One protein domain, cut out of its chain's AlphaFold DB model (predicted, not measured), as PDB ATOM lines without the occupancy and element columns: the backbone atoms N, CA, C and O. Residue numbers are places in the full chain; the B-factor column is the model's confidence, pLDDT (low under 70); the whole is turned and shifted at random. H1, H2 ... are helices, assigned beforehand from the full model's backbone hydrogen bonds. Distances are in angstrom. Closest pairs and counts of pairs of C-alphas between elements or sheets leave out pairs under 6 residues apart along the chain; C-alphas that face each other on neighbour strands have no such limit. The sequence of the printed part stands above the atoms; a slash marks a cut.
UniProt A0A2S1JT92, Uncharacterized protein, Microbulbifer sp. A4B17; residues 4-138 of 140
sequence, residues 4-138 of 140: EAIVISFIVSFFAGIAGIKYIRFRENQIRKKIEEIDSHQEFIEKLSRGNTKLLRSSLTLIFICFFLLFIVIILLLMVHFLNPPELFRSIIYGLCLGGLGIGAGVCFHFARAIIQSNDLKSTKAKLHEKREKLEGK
ATOM      1  N   GLU A   4     176.024 103.912 138.554       81.38
ATOM      2  CA  GLU A   4     174.625 104.346 138.604       81.38
ATOM      3  C   GLU A   4     173.716 103.346 139.333       81.38
ATOM      4  O   GLU A   4     172.885 103.742 140.149       81.38
ATOM      5  N   ALA A   5     173.909 102.040 139.116       80.50
ATOM      6  CA  ALA A   5     173.109 101.005 139.769       80.50
ATOM      7  C   ALA A   5     173.363 100.948 141.286       80.50
ATOM      8  O   ALA A   5     172.439 100.710 142.064       80.50
ATOM      9  N   ILE A   6     174.601 101.221 141.716       84.31
ATOM     10  CA  ILE A   6     174.972 101.266 143.138       84.31
ATOM     11  C   ILE A   6     174.284 102.455 143.816       84.31
ATOM     12  O   ILE A   6     173.647 102.281 144.855       84.31
ATOM     13  N   VAL A   7     174.327 103.639 143.198       85.50
ATOM     14  CA  VAL A   7     173.692 104.851 143.741       85.50
ATOM     15  C   VAL A   7     172.172 104.683 143.845       85.50
ATOM     16  O   VAL A   7     171.592 104.975 144.892       85.50
ATOM     17  N   ILE A   8     171.523 104.133 142.813       84.94
ATOM     18  CA  ILE A   8     170.074 103.874 142.822       84.94
ATOM     19  C   ILE A   8     169.699 102.875 143.926       84.94
ATOM     20  O   ILE A   8     168.736 103.105 144.657       84.94
ATOM     21  N   SER A   9     170.475 101.801 144.110       80.81
ATOM     22  CA  SER A   9     170.207 100.803 145.158       80.81
ATOM     23  C   SER A   9     170.283 101.387 146.576       80.81
ATOM     24  O   SER A   9     169.478 101.035 147.445       80.81
ATOM     25  N   PHE A  10     171.196 102.339 146.793       86.00
ATOM     26  CA  PHE A  10     171.359 103.034 148.067       86.00
ATOM     27  C   PHE A  10     170.164 103.945 148.361       86.00
ATOM     28  O   PHE A  10     169.608 103.920 149.458       86.00
ATOM     29  N   ILE A  11     169.724 104.697 147.349       86.38
ATOM     30  CA  ILE A  11     168.565 105.591 147.443       86.38
ATOM     31  C   ILE A  11     167.292 104.787 147.736       86.38
ATOM     32  O   ILE A  11     166.549 105.120 148.659       86.38
ATOM     33  N   VAL A  12     167.051 103.696 147.003       85.94
ATOM     34  CA  VAL A  12     165.863 102.849 147.198       85.94
ATOM     35  C   VAL A  12     165.847 102.228 148.596       85.94
ATOM     36  O   VAL A  12     164.811 102.253 149.261       85.94
ATOM     37  N   SER A  13     166.990 101.742 149.086       84.31
ATOM     38  CA  SER A  13     167.099 101.166 150.433       84.31
ATOM     39  C   SER A  13     166.850 102.208 151.529       84.31
ATOM     40  O   SER A  13     166.170 101.925 152.516       84.31
ATOM     41  N   PHE A  14     167.330 103.438 151.330       87.50
ATOM     42  CA  PHE A  14     167.097 104.551 152.247       87.50
ATOM     43  C   PHE A  14     165.607 104.924 152.333       87.50
ATOM     44  O   PHE A  14     165.044 105.004 153.429       87.50
ATOM     45  N   PHE A  15     164.929 105.079 151.190       87.31
ATOM     46  CA  PHE A  15     163.492 105.369 151.163       87.31
ATOM     47  C   PHE A  15     162.643 104.208 151.696       87.31
ATOM     48  O   PHE A  15     161.665 104.453 152.408       87.31
ATOM     49  N   ALA A  16     163.025 102.959 151.419       83.50
ATOM     50  CA  ALA A  16     162.359 101.779 151.969       83.50
ATOM     51  C   ALA A  16     162.447 101.740 153.506       83.50
ATOM     52  O   ALA A  16     161.444 101.469 154.169       83.50
ATOM     53  N   GLY A  17     163.601 102.097 154.081       85.62
ATOM     54  CA  GLY A  17     163.775 102.218 155.530       85.62
ATOM     55  C   GLY A  17     162.853 103.271 156.154       85.62
ATOM     56  O   GLY A  17     162.161 102.995 157.137       85.62
ATOM     57  N   ILE A  18     162.764 104.459 155.546       84.25
ATOM     58  CA  ILE A  18     161.875 105.536 156.015       84.25
ATOM     59  C   ILE A  18     160.400 105.117 155.922       84.25
ATOM     60  O   ILE A  18     159.629 105.332 156.865       84.25
ATOM     61  N   ALA A  19     159.998 104.508 154.804       83.44
ATOM     62  CA  ALA A  19     158.632 104.037 154.599       83.44
ATOM     63  C   ALA A  19     158.246 102.951 155.617       83.44
ATOM     64  O   ALA A  19     157.157 103.016 156.194       83.44
ATOM     65  N   GLY A  20     159.155 102.012 155.902       83.44
ATOM     66  CA  GLY A  20     158.963 100.967 156.909       83.44
ATOM     67  C   GLY A  20     158.733 101.533 158.311       83.44
ATOM     68  O   GLY A  20     157.751 101.182 158.966       83.44
ATOM     69  N   ILE A  21     159.563 102.487 158.748       84.38
ATOM     70  CA  ILE A  21     159.411 103.141 160.060       84.38
ATOM     71  C   ILE A  21     158.071 103.882 160.151       84.38
ATOM     72  O   ILE A  21     157.370 103.795 161.163       84.38
ATOM     73  N   LYS A  22     157.682 104.601 159.090       86.88
ATOM     74  CA  LYS A  22     156.413 105.340 159.058       86.88
ATOM     75  C   LYS A  22     155.208 104.399 159.116       86.88
ATOM     76  O   LYS A  22     154.241 104.703 159.812       86.88
ATOM     77  N   TYR A  23     155.275 103.256 158.435       85.44
ATOM     78  CA  TYR A  23     154.232 102.235 158.478       85.44
ATOM     79  C   TYR A  23     154.091 101.610 159.872       85.44
ATOM     80  O   TYR A  23     152.974 101.510 160.379       85.44
ATOM     81  N   ILE A  24     155.206 101.262 160.525       83.75
ATOM     82  CA  ILE A  24     155.201 100.711 161.891       83.75
ATOM     83  C   ILE A  24     154.569 101.712 162.864       83.75
ATOM     84  O   ILE A  24     153.599 101.370 163.536       83.75
ATOM     85  N   ARG A  25     155.014 102.977 162.851       85.12
ATOM     86  CA  ARG A  25     154.434 104.037 163.696       85.12
ATOM     87  C   ARG A  25     152.949 104.269 163.420       85.12
ATOM     88  O   ARG A  25     152.173 104.509 164.341       85.12
ATOM     89  N   PHE A  26     152.529 104.206 162.156       84.56
ATOM     90  CA  PHE A  26     151.116 104.322 161.806       84.56
ATOM     91  C   PHE A  26     150.301 103.157 162.381       84.56
ATOM     92  O   PHE A  26     149.237 103.380 162.959       84.56
ATOM     93  N   ARG A  27     150.812 101.925 162.273       83.12
ATOM     94  CA  ARG A  27     150.176 100.732 162.839       83.12
ATOM     95  C   ARG A  27     150.092 100.814 164.362       83.12
ATOM     96  O   ARG A  27     149.024 100.564 164.911       83.12
ATOM     97  N   GLU A  28     151.166 101.218 165.033       84.19
ATOM     98  CA  GLU A  28     151.188 101.437 166.484       84.19
ATOM     99  C   GLU A  28     150.164 102.488 166.913       84.19
ATOM    100  O   GLU A  28     149.391 102.244 167.836       84.19
ATOM    101  N   ASN A  29     150.085 103.620 166.209       85.56
ATOM    102  CA  ASN A  29     149.094 104.657 166.496       85.56
ATOM    103  C   ASN A  29     147.656 104.158 166.311       85.56
ATOM    104  O   ASN A  29     146.785 104.491 167.111       85.56
ATOM    105  N   GLN A  30     147.389 103.349 165.282       84.00
ATOM    106  CA  GLN A  30     146.073 102.734 165.077       84.00
ATOM    107  C   GLN A  30     145.708 101.774 166.215       84.00
ATOM    108  O   GLN A  30     144.565 101.758 166.667       84.00
ATOM    109  N   ILE A  31     146.669 100.982 166.698       80.31
ATOM    110  CA  ILE A  31     146.431 100.069 167.820       80.31
ATOM    111  C   ILE A  31     146.240 100.860 169.122       80.31
ATOM    112  O   ILE A  31     145.289 100.584 169.847       80.31
ATOM    113  N   ARG A  32     147.055 101.894 169.382       83.31
ATOM    114  CA  ARG A  32     146.894 102.790 170.542       83.31
ATOM    115  C   ARG A  32     145.518 103.450 170.575       83.31
ATOM    116  O   ARG A  32     144.869 103.407 171.610       83.31
ATOM    117  N   LYS A  33     145.032 103.965 169.440       84.75
ATOM    118  CA  LYS A  33     143.674 104.527 169.338       84.75
ATOM    119  C   LYS A  33     142.589 103.514 169.703       84.75
ATOM    120  O   LYS A  33     141.642 103.862 170.393       84.75
ATOM    121  N   LYS A  34     142.732 102.254 169.277       78.25
ATOM    122  CA  LYS A  34     141.786 101.189 169.647       78.25
ATOM    123  C   LYS A  34     141.839 100.847 171.135       78.25
ATOM    124  O   LYS A  34     140.806 100.522 171.707       78.25
ATOM    125  N   ILE A  35     143.020 100.893 171.751       80.38
ATOM    126  CA  ILE A  35     143.164 100.693 173.199       80.38
ATOM    127  C   ILE A  35     142.484 101.842 173.952       80.38
ATOM    128  O   ILE A  35     141.690 101.587 174.848       80.38
ATOM    129  N   GLU A  36     142.702 103.086 173.528       86.19
ATOM    130  CA  GLU A  36     142.059 104.272 174.109       86.19
ATOM    131  C   GLU A  36     140.523 104.238 173.956       86.19
ATOM    132  O   GLU A  36     139.778 104.563 174.882       86.19
ATOM    133  N   GLU A  37     140.021 103.759 172.815       83.69
ATOM    134  CA  GLU A  37     138.590 103.516 172.599       83.69
ATOM    135  C   GLU A  37     138.040 102.438 173.554       83.69
ATOM    136  O   GLU A  37     136.949 102.583 174.104       83.69
ATOM    137  N   ILE A  38     138.804 101.372 173.816       83.62
ATOM    138  CA  ILE A  38     138.429 100.329 174.782       83.62
ATOM    139  C   ILE A  38     138.415 100.871 176.217       83.62
ATOM    140  O   ILE A  38     137.456 100.604 176.944       83.62
ATOM    141  N   ASP A  39     139.438 101.626 176.622       83.12
ATOM    142  CA  ASP A  39     139.540 102.197 177.969       83.12
ATOM    143  C   ASP A  39     138.405 103.208 178.218       83.12
ATOM    144  O   ASP A  39     137.719 103.140 179.242       83.12
ATOM    145  N   SER A  40     138.113 104.080 177.245       84.81
ATOM    146  CA  SER A  40     136.981 105.016 177.332       84.81
ATOM    147  C   SER A  40     135.625 104.298 177.380       84.81
ATOM    148  O   SER A  40     134.730 104.705 178.128       84.81
ATOM    149  N   HIS A  41     135.467 103.187 176.653       79.06
ATOM    150  CA  HIS A  41     134.264 102.361 176.727       79.06
ATOM    151  C   HIS A  41     134.126 101.653 178.085       79.06
ATOM    152  O   HIS A  41     133.027 101.603 178.639       79.06
ATOM    153  N   GLN A  42     135.221 101.145 178.662       80.19
ATOM    154  CA  GLN A  42     135.213 100.582 180.017       80.19
ATOM    155  C   GLN A  42     134.800 101.628 181.054       80.19
ATOM    156  O   GLN A  42     133.932 101.348 181.882       80.19
ATOM    157  N   GLU A  43     135.368 102.834 180.984       82.25
ATOM    158  CA  GLU A  43     135.030 103.926 181.899       82.25
ATOM    159  C   GLU A  43     133.551 104.326 181.769       82.25
ATOM    160  O   GLU A  43     132.869 104.571 182.769       82.25
ATOM    161  N   PHE A  44     133.019 104.342 180.543       77.88
ATOM    162  CA  PHE A  44     131.603 104.587 180.284       77.88
ATOM    163  C   PHE A  44     130.704 103.539 180.956       77.88
ATOM    164  O   PHE A  44     129.782 103.910 181.687       77.88
ATOM    165  N   ILE A  45     130.986 102.244 180.766       76.38
ATOM    166  CA  ILE A  45     130.209 101.152 181.376       76.38
ATOM    167  C   ILE A  45     130.329 101.192 182.907       76.38
ATOM    168  O   ILE A  45     129.332 101.021 183.609       76.38
ATOM    169  N   GLU A  46     131.517 101.458 183.450       75.25
ATOM    170  CA  GLU A  46     131.731 101.538 184.896       75.25
ATOM    171  C   GLU A  46     130.912 102.669 185.522       75.25
ATOM    172  O   GLU A  46     130.191 102.450 186.501       75.25
ATOM    173  N   LYS A  47     130.939 103.864 184.924       75.81
ATOM    174  CA  LYS A  47     130.115 104.984 185.384       75.81
ATOM    175  C   LYS A  47     128.610 104.702 185.221       75.81
ATOM    176  O   LYS A  47     127.831 105.176 186.047       75.81
ATOM    177  N   LEU A  48     128.204 103.925 184.210       71.31
ATOM    178  CA  LEU A  48     126.818 103.471 184.034       71.31
ATOM    179  C   LEU A  48     126.397 102.518 185.171       71.31
ATOM    180  O   LEU A  48     125.361 102.729 185.794       71.31
ATOM    181  N   SER A  49     127.239 101.529 185.501       69.31
ATOM    182  CA  SER A  49     126.978 100.530 186.555       69.31
ATOM    183  C   SER A  49     126.909 101.124 187.963       69.31
ATOM    184  O   SER A  49     126.132 100.669 188.796       69.31
ATOM    185  N   ARG A  50     127.678 102.190 188.228       74.44
ATOM    186  CA  ARG A  50     127.673 102.908 189.513       74.44
ATOM    187  C   ARG A  50     126.456 103.826 189.679       74.44
ATOM    188  O   ARG A  50     126.417 104.612 190.621       74.44
ATOM    189  N   GLY A  51     125.487 103.767 188.761       64.25
ATOM    190  CA  GLY A  51     124.257 104.553 188.833       64.25
ATOM    191  C   GLY A  51     124.509 106.057 188.773       64.25
ATOM    192  O   GLY A  51     123.764 106.829 189.374       64.25
ATOM    193  N   ASN A  52     125.572 106.494 188.084       69.94
ATOM    194  CA  ASN A  52     125.902 107.910 187.997       69.94
ATOM    195  C   ASN A  52     124.724 108.662 187.355       69.94
ATOM    196  O   ASN A  52     124.448 108.528 186.161       69.94
ATOM    197  N   THR A  53     124.024 109.461 188.158       63.56
ATOM    198  CA  THR A  53     122.788 110.170 187.789       63.56
ATOM    199  C   THR A  53     122.965 111.069 186.567       63.56
ATOM    200  O   THR A  53     122.021 111.258 185.799       63.56
ATOM    201  N   LYS A  54     124.185 111.565 186.317       65.62
ATOM    202  CA  LYS A  54     124.526 112.309 185.095       65.62
ATOM    203  C   LYS A  54     124.464 111.444 183.831       65.62
ATOM    204  O   LYS A  54     123.997 111.925 182.803       65.62
ATOM    205  N   LEU A  55     124.901 110.187 183.894       64.94
ATOM    206  CA  LEU A  55     124.824 109.253 182.763       64.94
ATOM    207  C   LEU A  55     123.407 108.766 182.532       64.94
ATOM    208  O   LEU A  55     122.968 108.757 181.393       64.94
ATOM    209  N   LEU A  56     122.674 108.460 183.601       67.62
ATOM    210  CA  LEU A  56     121.249 108.136 183.525       67.62
ATOM    211  C   LEU A  56     120.451 109.277 182.878       67.62
ATOM    212  O   LEU A  56     119.654 109.038 181.973       67.62
ATOM    213  N   ARG A  57     120.727 110.529 183.269       70.88
ATOM    214  CA  ARG A  57     120.143 111.715 182.627       70.88
ATOM    215  C   ARG A  57     120.557 111.825 181.156       70.88
ATOM    216  O   ARG A  57     119.700 112.090 180.329       70.88
ATOM    217  N   SER A  58     121.825 111.586 180.821       69.81
ATOM    218  CA  SER A  58     122.309 111.601 179.430       69.81
ATOM    219  C   SER A  58     121.637 110.527 178.563       69.81
ATOM    220  O   SER A  58     121.155 110.823 177.473       69.81
ATOM    221  N   SER A  59     121.520 109.297 179.069       71.00
ATOM    222  CA  SER A  59     120.818 108.194 178.406       71.00
ATOM    223  C   SER A  59     119.332 108.492 178.214       71.00
ATOM    224  O   SER A  59     118.798 108.228 177.142       71.00
ATOM    225  N   LEU A  60     118.668 109.090 179.209       74.56
ATOM    226  CA  LEU A  60     117.284 109.548 179.071       74.56
ATOM    227  C   LEU A  60     117.153 110.648 178.015       74.56
ATOM    228  O   LEU A  60     116.282 110.553 177.157       74.56
ATOM    229  N   THR A  61     118.032 111.653 178.021       79.69
ATOM    230  CA  THR A  61     118.062 112.692 176.980       79.69
ATOM    231  C   THR A  61     118.219 112.075 175.594       79.69
ATOM    232  O   THR A  61     117.532 112.477 174.662       79.69
ATOM    233  N   LEU A  62     119.076 111.064 175.453       79.69
ATOM    234  CA  LEU A  62     119.282 110.362 174.193       79.69
ATOM    235  C   LEU A  62     118.026 109.601 173.741       79.69
ATOM    236  O   LEU A  62     117.656 109.679 172.574       79.69
ATOM    237  N   ILE A  63     117.323 108.946 174.667       79.62
ATOM    238  CA  ILE A  63     116.022 108.319 174.397       79.62
ATOM    239  C   ILE A  63     115.007 109.370 173.921       79.62
ATOM    240  O   ILE A  63     114.333 109.150 172.915       79.62
ATOM    241  N   PHE A  64     114.934 110.535 174.574       82.94
ATOM    242  CA  PHE A  64     114.069 111.636 174.136       82.94
ATOM    243  C   PHE A  64     114.438 112.159 172.742       82.94
ATOM    244  O   PHE A  64     113.542 112.413 171.940       82.94
ATOM    245  N   ILE A  65     115.730 112.262 172.418       84.12
ATOM    246  CA  ILE A  65     116.193 112.628 171.070       84.12
ATOM    247  C   ILE A  65     115.741 111.581 170.045       84.12
ATOM    248  O   ILE A  65     115.237 111.947 168.986       84.12
ATOM    249  N   CYS A  66     115.859 110.287 170.355       83.12
ATOM    250  CA  CYS A  66     115.385 109.218 169.476       83.12
ATOM    251  C   CYS A  66     113.865 109.285 169.253       83.12
ATOM    252  O   CYS A  66     113.414 109.158 168.115       83.12
ATOM    253  N   PHE A  67     113.075 109.546 170.300       85.25
ATOM    254  CA  PHE A  67     111.628 109.756 170.170       85.25
ATOM    255  C   PHE A  67     111.286 110.986 169.328       85.25
ATOM    256  O   PHE A  67     110.387 110.925 168.492       85.25
ATOM    257  N   PHE A  68     112.017 112.084 169.505       86.94
ATOM    258  CA  PHE A  68     111.841 113.283 168.692       86.94
ATOM    259  C   PHE A  68     112.143 113.015 167.211       86.94
ATOM    260  O   PHE A  68     111.399 113.444 166.331       86.94
ATOM    261  N   LEU A  69     113.187 112.235 166.926       87.06
ATOM    262  CA  LEU A  69     113.558 111.855 165.564       87.06
ATOM    263  C   LEU A  69     112.501 110.943 164.920       87.06
ATOM    264  O   LEU A  69     112.135 111.153 163.766       87.06
ATOM    265  N   LEU A  70     111.938 109.998 165.684       87.38
ATOM    266  CA  LEU A  70     110.779 109.203 165.256       87.38
ATOM    267  C   LEU A  70     109.570 110.088 164.944       87.38
ATOM    268  O   LEU A  70     108.908 109.888 163.929       87.38
ATOM    269  N   PHE A  71     109.303 111.086 165.783       90.31
ATOM    270  CA  PHE A  71     108.198 112.016 165.578       90.31
ATOM    271  C   PHE A  71     108.358 112.826 164.282       90.31
ATOM    272  O   PHE A  71     107.405 112.946 163.515       90.31
ATOM    273  N   ILE A  72     109.571 113.301 163.978       90.00
ATOM    274  CA  ILE A  72     109.875 113.974 162.705       90.00
ATOM    275  C   ILE A  72     109.605 113.049 161.514       90.00
ATOM    276  O   ILE A  72     108.965 113.466 160.550       90.00
ATOM    277  N   VAL A  73     110.056 111.792 161.579       90.06
ATOM    278  CA  VAL A  73     109.817 110.806 160.511       90.06
ATOM    279  C   VAL A  73     108.319 110.579 160.297       90.06
ATOM    280  O   VAL A  73     107.858 110.575 159.158       90.06
ATOM    281  N   ILE A  74     107.542 110.457 161.376       89.75
ATOM    282  CA  ILE A  74     106.084 110.300 161.303       89.75
ATOM    283  C   ILE A  74     105.437 111.518 160.632       89.75
ATOM    284  O   ILE A  74     104.612 111.346 159.737       89.75
ATOM    285  N   ILE A  75     105.830 112.740 161.006       92.00
ATOM    286  CA  ILE A  75     105.309 113.968 160.383       92.00
ATOM    287  C   ILE A  75     105.637 114.013 158.889       92.00
ATOM    288  O   ILE A  75     104.761 114.324 158.083       92.00
ATOM    289  N   LEU A  76     106.873 113.689 158.504       89.75
ATOM    290  CA  LEU A  76     107.291 113.683 157.101       89.75
ATOM    291  C   LEU A  76     106.488 112.669 156.278       89.75
ATOM    292  O   LEU A  76     106.028 112.993 155.183       89.75
ATOM    293  N   LEU A  77     106.264 111.470 156.816       90.50
ATOM    294  CA  LEU A  77     105.443 110.449 156.166       90.50
ATOM    295  C   LEU A  77     103.972 110.875 156.054       90.50
ATOM    296  O   LEU A  77     103.367 110.691 154.997       90.50
ATOM    297  N   LEU A  78     103.413 111.502 157.095       91.62
ATOM    298  CA  LEU A  78     102.060 112.067 157.049       91.62
ATOM    299  C   LEU A  78     101.958 113.172 155.990       91.62
ATOM    300  O   LEU A  78     101.013 113.172 155.207       91.62
ATOM    301  N   MET A  79     102.945 114.068 155.891       89.06
ATOM    302  CA  MET A  79     102.975 115.091 154.841       89.06
ATOM    303  C   MET A  79     102.996 114.479 153.438       89.06
ATOM    304  O   MET A  79     102.256 114.925 152.565       89.06
ATOM    305  N   VAL A  80     103.787 113.427 153.216       90.75
ATOM    306  CA  VAL A  80     103.816 112.712 151.928       90.75
ATOM    307  C   VAL A  80     102.467 112.065 151.599       90.75
ATOM    308  O   VAL A  80     102.098 111.989 150.422       90.75
ATOM    309  N   HIS A  81     101.740 111.597 152.616       87.69
ATOM    310  CA  HIS A  81     100.424 110.989 152.454       87.69
ATOM    311  C   HIS A  81      99.341 112.029 152.133       87.69
ATOM    312  O   HIS A  81      98.589 111.839 151.181       87.69
ATOM    313  N   PHE A  82      99.290 113.144 152.870       91.69
ATOM    314  CA  PHE A  82      98.234 114.153 152.721       91.69
ATOM    315  C   PHE A  82      98.473 115.155 151.587       91.69
ATOM    316  O   PHE A  82      97.524 115.518 150.900       91.69
ATOM    317  N   LEU A  83      99.712 115.613 151.374       89.62
ATOM    318  CA  LEU A  83     100.017 116.605 150.332       89.62
ATOM    319  C   LEU A  83     100.312 115.979 148.964       89.62
ATOM    320  O   LEU A  83     100.369 116.702 147.975       89.62
ATOM    321  N   ASN A  84     100.508 114.658 148.913       86.94
ATOM    322  CA  ASN A  84     100.783 113.890 147.697       86.94
ATOM    323  C   ASN A  84     101.823 114.570 146.769       86.94
ATOM    324  O   ASN A  84     101.516 114.890 145.618       86.94
ATOM    325  N   PRO A  85     103.045 114.846 147.270       87.38
ATOM    326  CA  PRO A  85     104.052 115.582 146.516       87.38
ATOM    327  C   PRO A  85     104.525 114.796 145.279       87.38
ATOM    328  O   PRO A  85     104.381 113.568 145.241       87.38
ATOM    329  N   PRO A  86     105.152 115.472 144.294       90.94
ATOM    330  CA  PRO A  86     105.708 114.823 143.106       90.94
ATOM    331  C   PRO A  86     106.648 113.655 143.452       90.94
ATOM    332  O   PRO A  86     107.354 113.696 144.463       90.94
ATOM    333  N   GLU A  87     106.710 112.634 142.591       87.94
ATOM    334  CA  GLU A  87     107.420 111.365 142.857       87.94
ATOM    335  C   GLU A  87     108.895 111.530 143.256       87.94
ATOM    336  O   GLU A  87     109.391 110.808 144.127       87.94
ATOM    337  N   LEU A  88     109.585 112.518 142.674       88.00
ATOM    338  CA  LEU A  88     110.971 112.844 143.023       88.00
ATOM    339  C   LEU A  88     111.095 113.295 144.487       88.00
ATOM    340  O   LEU A  88     111.946 112.794 145.220       88.00
ATOM    341  N   PHE A  89     110.207 114.182 144.946       87.50
ATOM    342  CA  PHE A  89     110.185 114.645 146.336       87.50
ATOM    343  C   PHE A  89     109.788 113.527 147.297       87.50
ATOM    344  O   PHE A  89     110.397 113.372 148.355       87.50
ATOM    345  N   ARG A  90     108.810 112.704 146.909       89.00
ATOM    346  CA  ARG A  90     108.390 111.530 147.681       89.00
ATOM    347  C   ARG A  90     109.559 110.565 147.915       89.00
ATOM    348  O   ARG A  90     109.778 110.148 149.049       89.00
ATOM    349  N   SER A  91     110.334 110.256 146.875       88.00
ATOM    350  CA  SER A  91     111.490 109.351 146.964       88.00
ATOM    351  C   SER A  91     112.585 109.884 147.893       88.00
ATOM    352  O   SER A  91     113.115 109.136 148.716       88.00
ATOM    353  N   ILE A  92     112.878 111.188 147.824       89.44
ATOM    354  CA  ILE A  92     113.854 111.844 148.710       89.44
ATOM    355  C   ILE A  92     113.397 111.774 150.173       89.44
ATOM    356  O   ILE A  92     114.192 111.430 151.048       89.44
ATOM    357  N   ILE A  93     112.118 112.053 150.447       88.75
ATOM    358  CA  ILE A  93     111.573 112.018 151.811       88.75
ATOM    359  C   ILE A  93     111.623 110.597 152.382       88.75
ATOM    360  O   ILE A  93     112.061 110.422 153.519       88.75
ATOM    361  N   TYR A  94     111.251 109.575 151.603       89.56
ATOM    362  CA  TYR A  94     111.389 108.179 152.035       89.56
ATOM    363  C   TYR A  94     112.848 107.796 152.305       89.56
ATOM    364  O   TYR A  94     113.123 107.142 153.311       89.56
ATOM    365  N   GLY A  95     113.786 108.243 151.463       88.69
ATOM    366  CA  GLY A  95     115.219 108.038 151.677       88.69
ATOM    367  C   GLY A  95     115.714 108.660 152.986       88.69
ATOM    368  O   GLY A  95     116.392 107.995 153.769       88.69
ATOM    369  N   LEU A  96     115.316 109.903 153.271       88.38
ATOM    370  CA  LEU A  96     115.631 110.586 154.530       88.38
ATOM    371  C   LEU A  96     115.012 109.879 155.741       88.38
ATOM    372  O   LEU A  96     115.681 109.721 156.761       88.38
ATOM    373  N   CYS A  97     113.768 109.408 155.625       90.12
ATOM    374  CA  CYS A  97     113.096 108.667 156.690       90.12
ATOM    375  C   CYS A  97     113.804 107.339 156.984       90.12
ATOM    376  O   CYS A  97     114.090 107.044 158.142       90.12
ATOM    377  N   LEU A  98     114.145 106.563 155.950       89.69
ATOM    378  CA  LEU A  98     114.884 105.306 156.100       89.69
ATOM    379  C   LEU A  98     116.277 105.531 156.698       89.69
ATOM    380  O   LEU A  98     116.665 104.820 157.625       89.69
ATOM    381  N   GLY A  99     117.009 106.541 156.220       87.81
ATOM    382  CA  GLY A  99     118.323 106.897 156.758       87.81
ATOM    383  C   GLY A  99     118.255 107.333 158.225       87.81
ATOM    384  O   GLY A  99     119.023 106.843 159.052       87.81
ATOM    385  N   GLY A 100     117.296 108.197 158.568       85.69
ATOM    386  CA  GLY A 100     117.075 108.668 159.936       85.69
ATOM    387  C   GLY A 100     116.692 107.543 160.898       85.69
ATOM    388  O   GLY A 100     117.264 107.441 161.985       85.69
ATOM    389  N   LEU A 101     115.791 106.648 160.478       87.12
ATOM    390  CA  LEU A 101     115.434 105.451 161.244       87.12
ATOM    391  C   LEU A 101     116.630 104.514 161.426       87.12
ATOM    392  O   LEU A 101     116.831 104.000 162.523       87.12
ATOM    393  N   GLY A 102     117.449 104.325 160.388       87.06
ATOM    394  CA  GLY A 102     118.657 103.504 160.456       87.06
ATOM    395  C   GLY A 102     119.678 104.040 161.463       87.06
ATOM    396  O   GLY A 102     120.162 103.290 162.314       87.06
ATOM    397  N   ILE A 103     119.962 105.346 161.423       84.38
ATOM    398  CA  ILE A 103     120.865 106.002 162.381       84.38
ATOM    399  C   ILE A 103     120.296 105.898 163.802       84.38
ATOM    400  O   ILE A 103     121.012 105.502 164.723       84.38
ATOM    401  N   GLY A 104     119.004 106.191 163.978       83.06
ATOM    402  CA  GLY A 104     118.330 106.094 165.272       83.06
ATOM    403  C   GLY A 104     118.380 104.680 165.856       83.06
ATOM    404  O   GLY A 104     118.751 104.506 167.017       83.06
ATOM    405  N   ALA A 105     118.093 103.660 165.045       83.88
ATOM    406  CA  ALA A 105     118.168 102.259 165.450       83.88
ATOM    407  C   ALA A 105     119.595 101.845 165.839       83.88
ATOM    408  O   ALA A 105     119.780 101.170 166.852       83.88
ATOM    409  N   GLY A 106     120.609 102.283 165.085       83.88
ATOM    410  CA  GLY A 106     122.014 102.013 165.397       83.88
ATOM    411  C   GLY A 106     122.446 102.614 166.736       83.88
ATOM    412  O   GLY A 106     123.067 101.931 167.555       83.88
ATOM    413  N   VAL A 107     122.061 103.865 166.996       81.75
ATOM    414  CA  VAL A 107     122.332 104.550 168.267       81.75
ATOM    415  C   VAL A 107     121.624 103.848 169.432       81.75
ATOM    416  O   VAL A 107     122.263 103.540 170.440       81.75
ATOM    417  N   CYS A 108     120.340 103.514 169.281       81.31
ATOM    418  CA  CYS A 108     119.586 102.764 170.288       81.31
ATOM    419  C   CYS A 108     120.205 101.392 170.568       81.31
ATOM    420  O   CYS A 108     120.344 101.011 171.728       81.31
ATOM    421  N   PHE A 109     120.619 100.659 169.531       82.88
ATOM    422  CA  PHE A 109     121.258  99.352 169.681       82.88
ATOM    423  C   PHE A 109     122.594  99.450 170.422       82.88
ATOM    424  O   PHE A 109     122.869  98.642 171.310       82.88
ATOM    425  N   HIS A 110     123.410 100.459 170.106       79.19
ATOM    426  CA  HIS A 110     124.667 100.706 170.806       79.19
ATOM    427  C   HIS A 110     124.438 100.957 172.306       79.19
ATOM    428  O   HIS A 110     125.110 100.359 173.148       79.19
ATOM    429  N   PHE A 111     123.444 101.779 172.652       74.69
ATOM    430  CA  PHE A 111     123.085 102.041 174.047       74.69
ATOM    431  C   PHE A 111     122.472 100.826 174.746       74.69
ATOM    432  O   PHE A 111     122.870 100.513 175.866       74.69
ATOM    433  N   ALA A 112     121.565 100.100 174.092       74.56
ATOM    434  CA  ALA A 112     120.982  98.875 174.633       74.56
ATOM    435  C   ALA A 112     122.068  97.835 174.933       74.56
ATOM    436  O   ALA A 112     122.086  97.239 176.010       74.56
ATOM    437  N   ARG A 113     123.034  97.673 174.022       77.44
ATOM    438  CA  ARG A 113     124.185  96.793 174.223       77.44
ATOM    439  C   ARG A 113     125.033  97.228 175.417       77.44
ATOM    440  O   ARG A 113     125.407  96.366 176.207       77.44
ATOM    441  N   ALA A 114     125.306  98.523 175.572       70.12
ATOM    442  CA  ALA A 114     126.058  99.040 176.714       70.12
ATOM    443  C   ALA A 114     125.322  98.819 178.049       70.12
ATOM    444  O   ALA A 114     125.945  98.443 179.040       70.12
ATOM    445  N   ILE A 115     123.993  98.978 178.071       70.69
ATOM    446  CA  ILE A 115     123.158  98.693 179.247       70.69
ATOM    447  C   ILE A 115     123.215  97.200 179.597       70.69
ATOM    448  O   ILE A 115     123.494  96.853 180.742       70.69
ATOM    449  N   ILE A 116     123.038  96.306 178.619       73.38
ATOM    450  CA  ILE A 116     123.133  94.851 178.835       73.38
ATOM    451  C   ILE A 116     124.526  94.470 179.361       73.38
ATOM    452  O   ILE A 116     124.645  93.705 180.314       73.38
ATOM    453  N   GLN A 117     125.580  95.038 178.775       68.69
ATOM    454  CA  GLN A 117     126.967  94.807 179.183       68.69
ATOM    455  C   GLN A 117     127.290  95.345 180.582       68.69
ATOM    456  O   GLN A 117     128.120  94.765 181.280       68.69
ATOM    457  N   SER A 118     126.626  96.417 181.015       64.75
ATOM    458  CA  SER A 118     126.784  96.953 182.370       64.75
ATOM    459  C   SER A 118     126.203  96.047 183.457       64.75
ATOM    460  O   SER A 118     126.707  96.054 184.578       64.75
ATOM    461  N   ASN A 119     125.191  95.239 183.123       68.38
ATOM    462  CA  ASN A 119     124.551  94.319 184.064       68.38
ATOM    463  C   ASN A 119     125.484  93.151 184.447       68.38
ATOM    464  O   ASN A 119     125.466  92.682 185.579       68.38
ATOM    465  N   ASP A 120     126.363  92.734 183.527       72.31
ATOM    466  CA  ASP A 120     127.437  91.760 183.773       72.31
ATOM    467  C   ASP A 120     128.818  92.430 183.640       72.31
ATOM    468  O   ASP A 120     129.632  92.142 182.750       72.31
ATOM    469  N   LEU A 121     129.062  93.390 184.537       68.44
ATOM    470  CA  LEU A 121     130.261  94.227 184.544       68.44
ATOM    471  C   LEU A 121     131.553  93.398 184.649       68.44
ATOM    472  O   LEU A 121     132.538  93.692 183.972       68.44
ATOM    473  N   LYS A 122     131.560  92.346 185.484       67.44
ATOM    474  CA  LYS A 122     132.748  91.505 185.718       67.44
ATOM    475  C   LYS A 122     133.148  90.728 184.462       67.44
ATOM    476  O   LYS A 122     134.308  90.799 184.057       67.44
ATOM    477  N   SER A 123     132.202  90.038 183.824       73.44
ATOM    478  CA  SER A 123     132.440  89.289 182.580       73.44
ATOM    479  C   SER A 123     132.840  90.211 181.431       73.44
ATOM    480  O   SER A 123     133.780  89.930 180.683       73.44
ATOM    481  N   THR A 124     132.172  91.360 181.308       73.31
ATOM    482  CA  THR A 124     132.466  92.332 180.251       73.31
ATOM    483  C   THR A 124     133.853  92.953 180.424       73.31
ATOM    484  O   THR A 124     134.595  93.061 179.444       73.31
ATOM    485  N   LYS A 125     134.251  93.297 181.657       70.44
ATOM    486  CA  LYS A 125     135.593  93.817 181.949       70.44
ATOM    487  C   LYS A 125     136.674  92.787 181.624       70.44
ATOM    488  O   LYS A 125     137.655  93.150 180.986       70.44
ATOM    489  N   ALA A 126     136.458  91.514 181.966       74.12
ATOM    490  CA  ALA A 126     137.381  90.430 181.623       74.12
ATOM    491  C   ALA A 126     137.557  90.277 180.100       74.12
ATOM    492  O   ALA A 126     138.683  90.242 179.611       74.12
ATOM    493  N   LYS A 127     136.463  90.298 179.324       80.00
ATOM    494  CA  LYS A 127     136.517  90.231 177.849       80.00
ATOM    495  C   LYS A 127     137.202  91.445 177.215       80.00
ATOM    496  O   LYS A 127     137.867  91.314 176.187       80.00
ATOM    497  N   LEU A 128     137.008  92.637 177.779       76.56
ATOM    498  CA  LEU A 128     137.672  93.856 177.309       76.56
ATOM    499  C   LEU A 128     139.165  93.852 177.669       76.56
ATOM    500  O   LEU A 128     139.972  94.244 176.832       76.56
ATOM    501  N   HIS A 129     139.530  93.339 178.847       78.19
ATOM    502  CA  HIS A 129     140.923  93.154 179.257       78.19
ATOM    503  C   HIS A 129     141.645  92.152 178.347       78.19
ATOM    504  O   HIS A 129     142.701  92.466 177.813       78.19
ATOM    505  N   GLU A 130     141.026  91.006 178.054       83.25
ATOM    506  CA  GLU A 130     141.583  90.007 177.131       83.25
ATOM    507  C   GLU A 130     141.771  90.580 175.711       83.25
ATOM    508  O   GLU A 130     142.763  90.315 175.029       83.25
ATOM    509  N   LYS A 131     140.827  91.406 175.233       78.12
ATOM    510  CA  LYS A 131     140.973  92.112 173.949       78.12
ATOM    511  C   LYS A 131     142.116  93.119 173.967       78.12
ATOM    512  O   LYS A 131     142.808  93.243 172.957       78.12
ATOM    513  N   ARG A 132     142.285  93.839 175.073       74.50
ATOM    514  CA  ARG A 132     143.372  94.796 175.257       74.50
ATOM    515  C   ARG A 132     144.722  94.085 175.258       74.50
ATOM    516  O   ARG A 132     145.569  94.454 174.457       74.50
ATOM    517  N   GLU A 133     144.872  93.009 176.025       81.06
ATOM    518  CA  GLU A 133     146.093  92.189 176.040       81.06
ATOM    519  C   GLU A 133     146.435  91.649 174.643       81.06
ATOM    520  O   GLU A 133     147.580  91.735 174.201       81.06
ATOM    521  N   LYS A 134     145.438  91.188 173.873       82.12
ATOM    522  CA  LYS A 134     145.640  90.764 172.472       82.12
ATOM    523  C   LYS A 134     146.081  91.893 171.534       82.12
ATOM    524  O   LYS A 134     146.663  91.609 170.487       82.12
ATOM    525  N   LEU A 135     145.744  93.147 171.830       74.69
ATOM    526  CA  LEU A 135     146.161  94.311 171.043       74.69
ATOM    527  C   LEU A 135     147.541  94.817 171.482       74.69
ATOM    528  O   LEU A 135     148.360  95.126 170.621       74.69
ATOM    529  N   GLU A 136     147.824  94.835 172.784       70.88
ATOM    530  CA  GLU A 136     149.141  95.169 173.343       70.88
ATOM    531  C   GLU A 136     150.212  94.159 172.897       70.88
ATOM    532  O   GLU A 136     151.297  94.553 172.468       70.88
ATOM    533  N   GLY A 137     149.870  92.869 172.835       70.19
ATOM    534  CA  GLY A 137     150.739  91.826 172.281       70.19
ATOM    535  C   GLY A 137     150.992  91.918 170.766       70.19
ATOM    536  O   GLY A 137     151.744  91.113 170.238       70.19
ATOM    537  N   LYS A 138     150.363  92.859 170.042       67.81
ATOM    538  CA  LYS A 138     150.682  93.169 168.628       67.81
ATOM    539  C   LYS A 138     151.580  94.398 168.461       67.81
ATOM    540  O   LYS A 138     152.011  94.687 167.338       67.81
TER     541      LYS A 138
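What this domain is: This is residues 4 to 138 of the 140 residues of an uncharacterized protein of Microbulbifer sp. A4B17 (UniProt A0A2S1JT92). The model is a wide V of helices: one arm is the long helix H1 with the short H4 folded back along part of it, and the other arm is a helical hairpin of H2 and H3. The arms meet at a corner where H1 and H3 end and H2 and H4 begin, and residues 4 to 26 of H1 stick out alone. The printed part has 135 residues with four named helices, H1, H2, H3 and H4 along the chain, and no named strand; the class is all helix. It is extended, with a radius of gyration of the C-alphas of 24.8 A, and flat, spanning 78 by 49 by 21 A.

How they stand to each other: H1, residues 4 to 49, and H2, residues 53 to 83, touch only at the corner, and only just, with 3 pairs of C-alphas within 8 A; the closest are those of Leu 48 and Leu 55, 6.2 A apart. Their lines are about perpendicular, at 81 degrees. H2 and H3, residues 87 to 119, form a hairpin: they touch at a shallow tilt of 21 degrees, opposite ways, and their closest C-alphas, of Val 73 and Cys 97, are 5.5 A apart. H1 touches H3 with residues 45 to 49 alone; the closest C-alphas are those of Ser 49 and Ser 118, 5.5 A. H4, residues 121 to 136, touches residues 31 to 49 of H1 at a shallow tilt of 8 degrees, opposite ways, with the C-alphas of Ile 35 and Arg 132 closest at 6.2 A. H2 and H4 are apart. In H1, H2, H3 and H4 every O i to N i+4 pair is within hydrogen-bond range.

Where its parts are: H1 begins at C-alpha 4 (174.625, 104.346, 138.604) and is 67.7 A long. H2 measures 44.3 A and H3 47.8 A. H4, 22.0 A, ends at C-alpha 136 (149.141, 95.169, 173.343).

The domain as a whole: The C-alphas farthest apart, of Ile 6 and Phe 82, are 78.4 A apart. The printed part has no cut, and its three links are tight. The mean pLDDT of the printed part is 81.2; residue 49, residues 51 to 56, 58, 117 to 119, 121 to 122 and 138 are under 70.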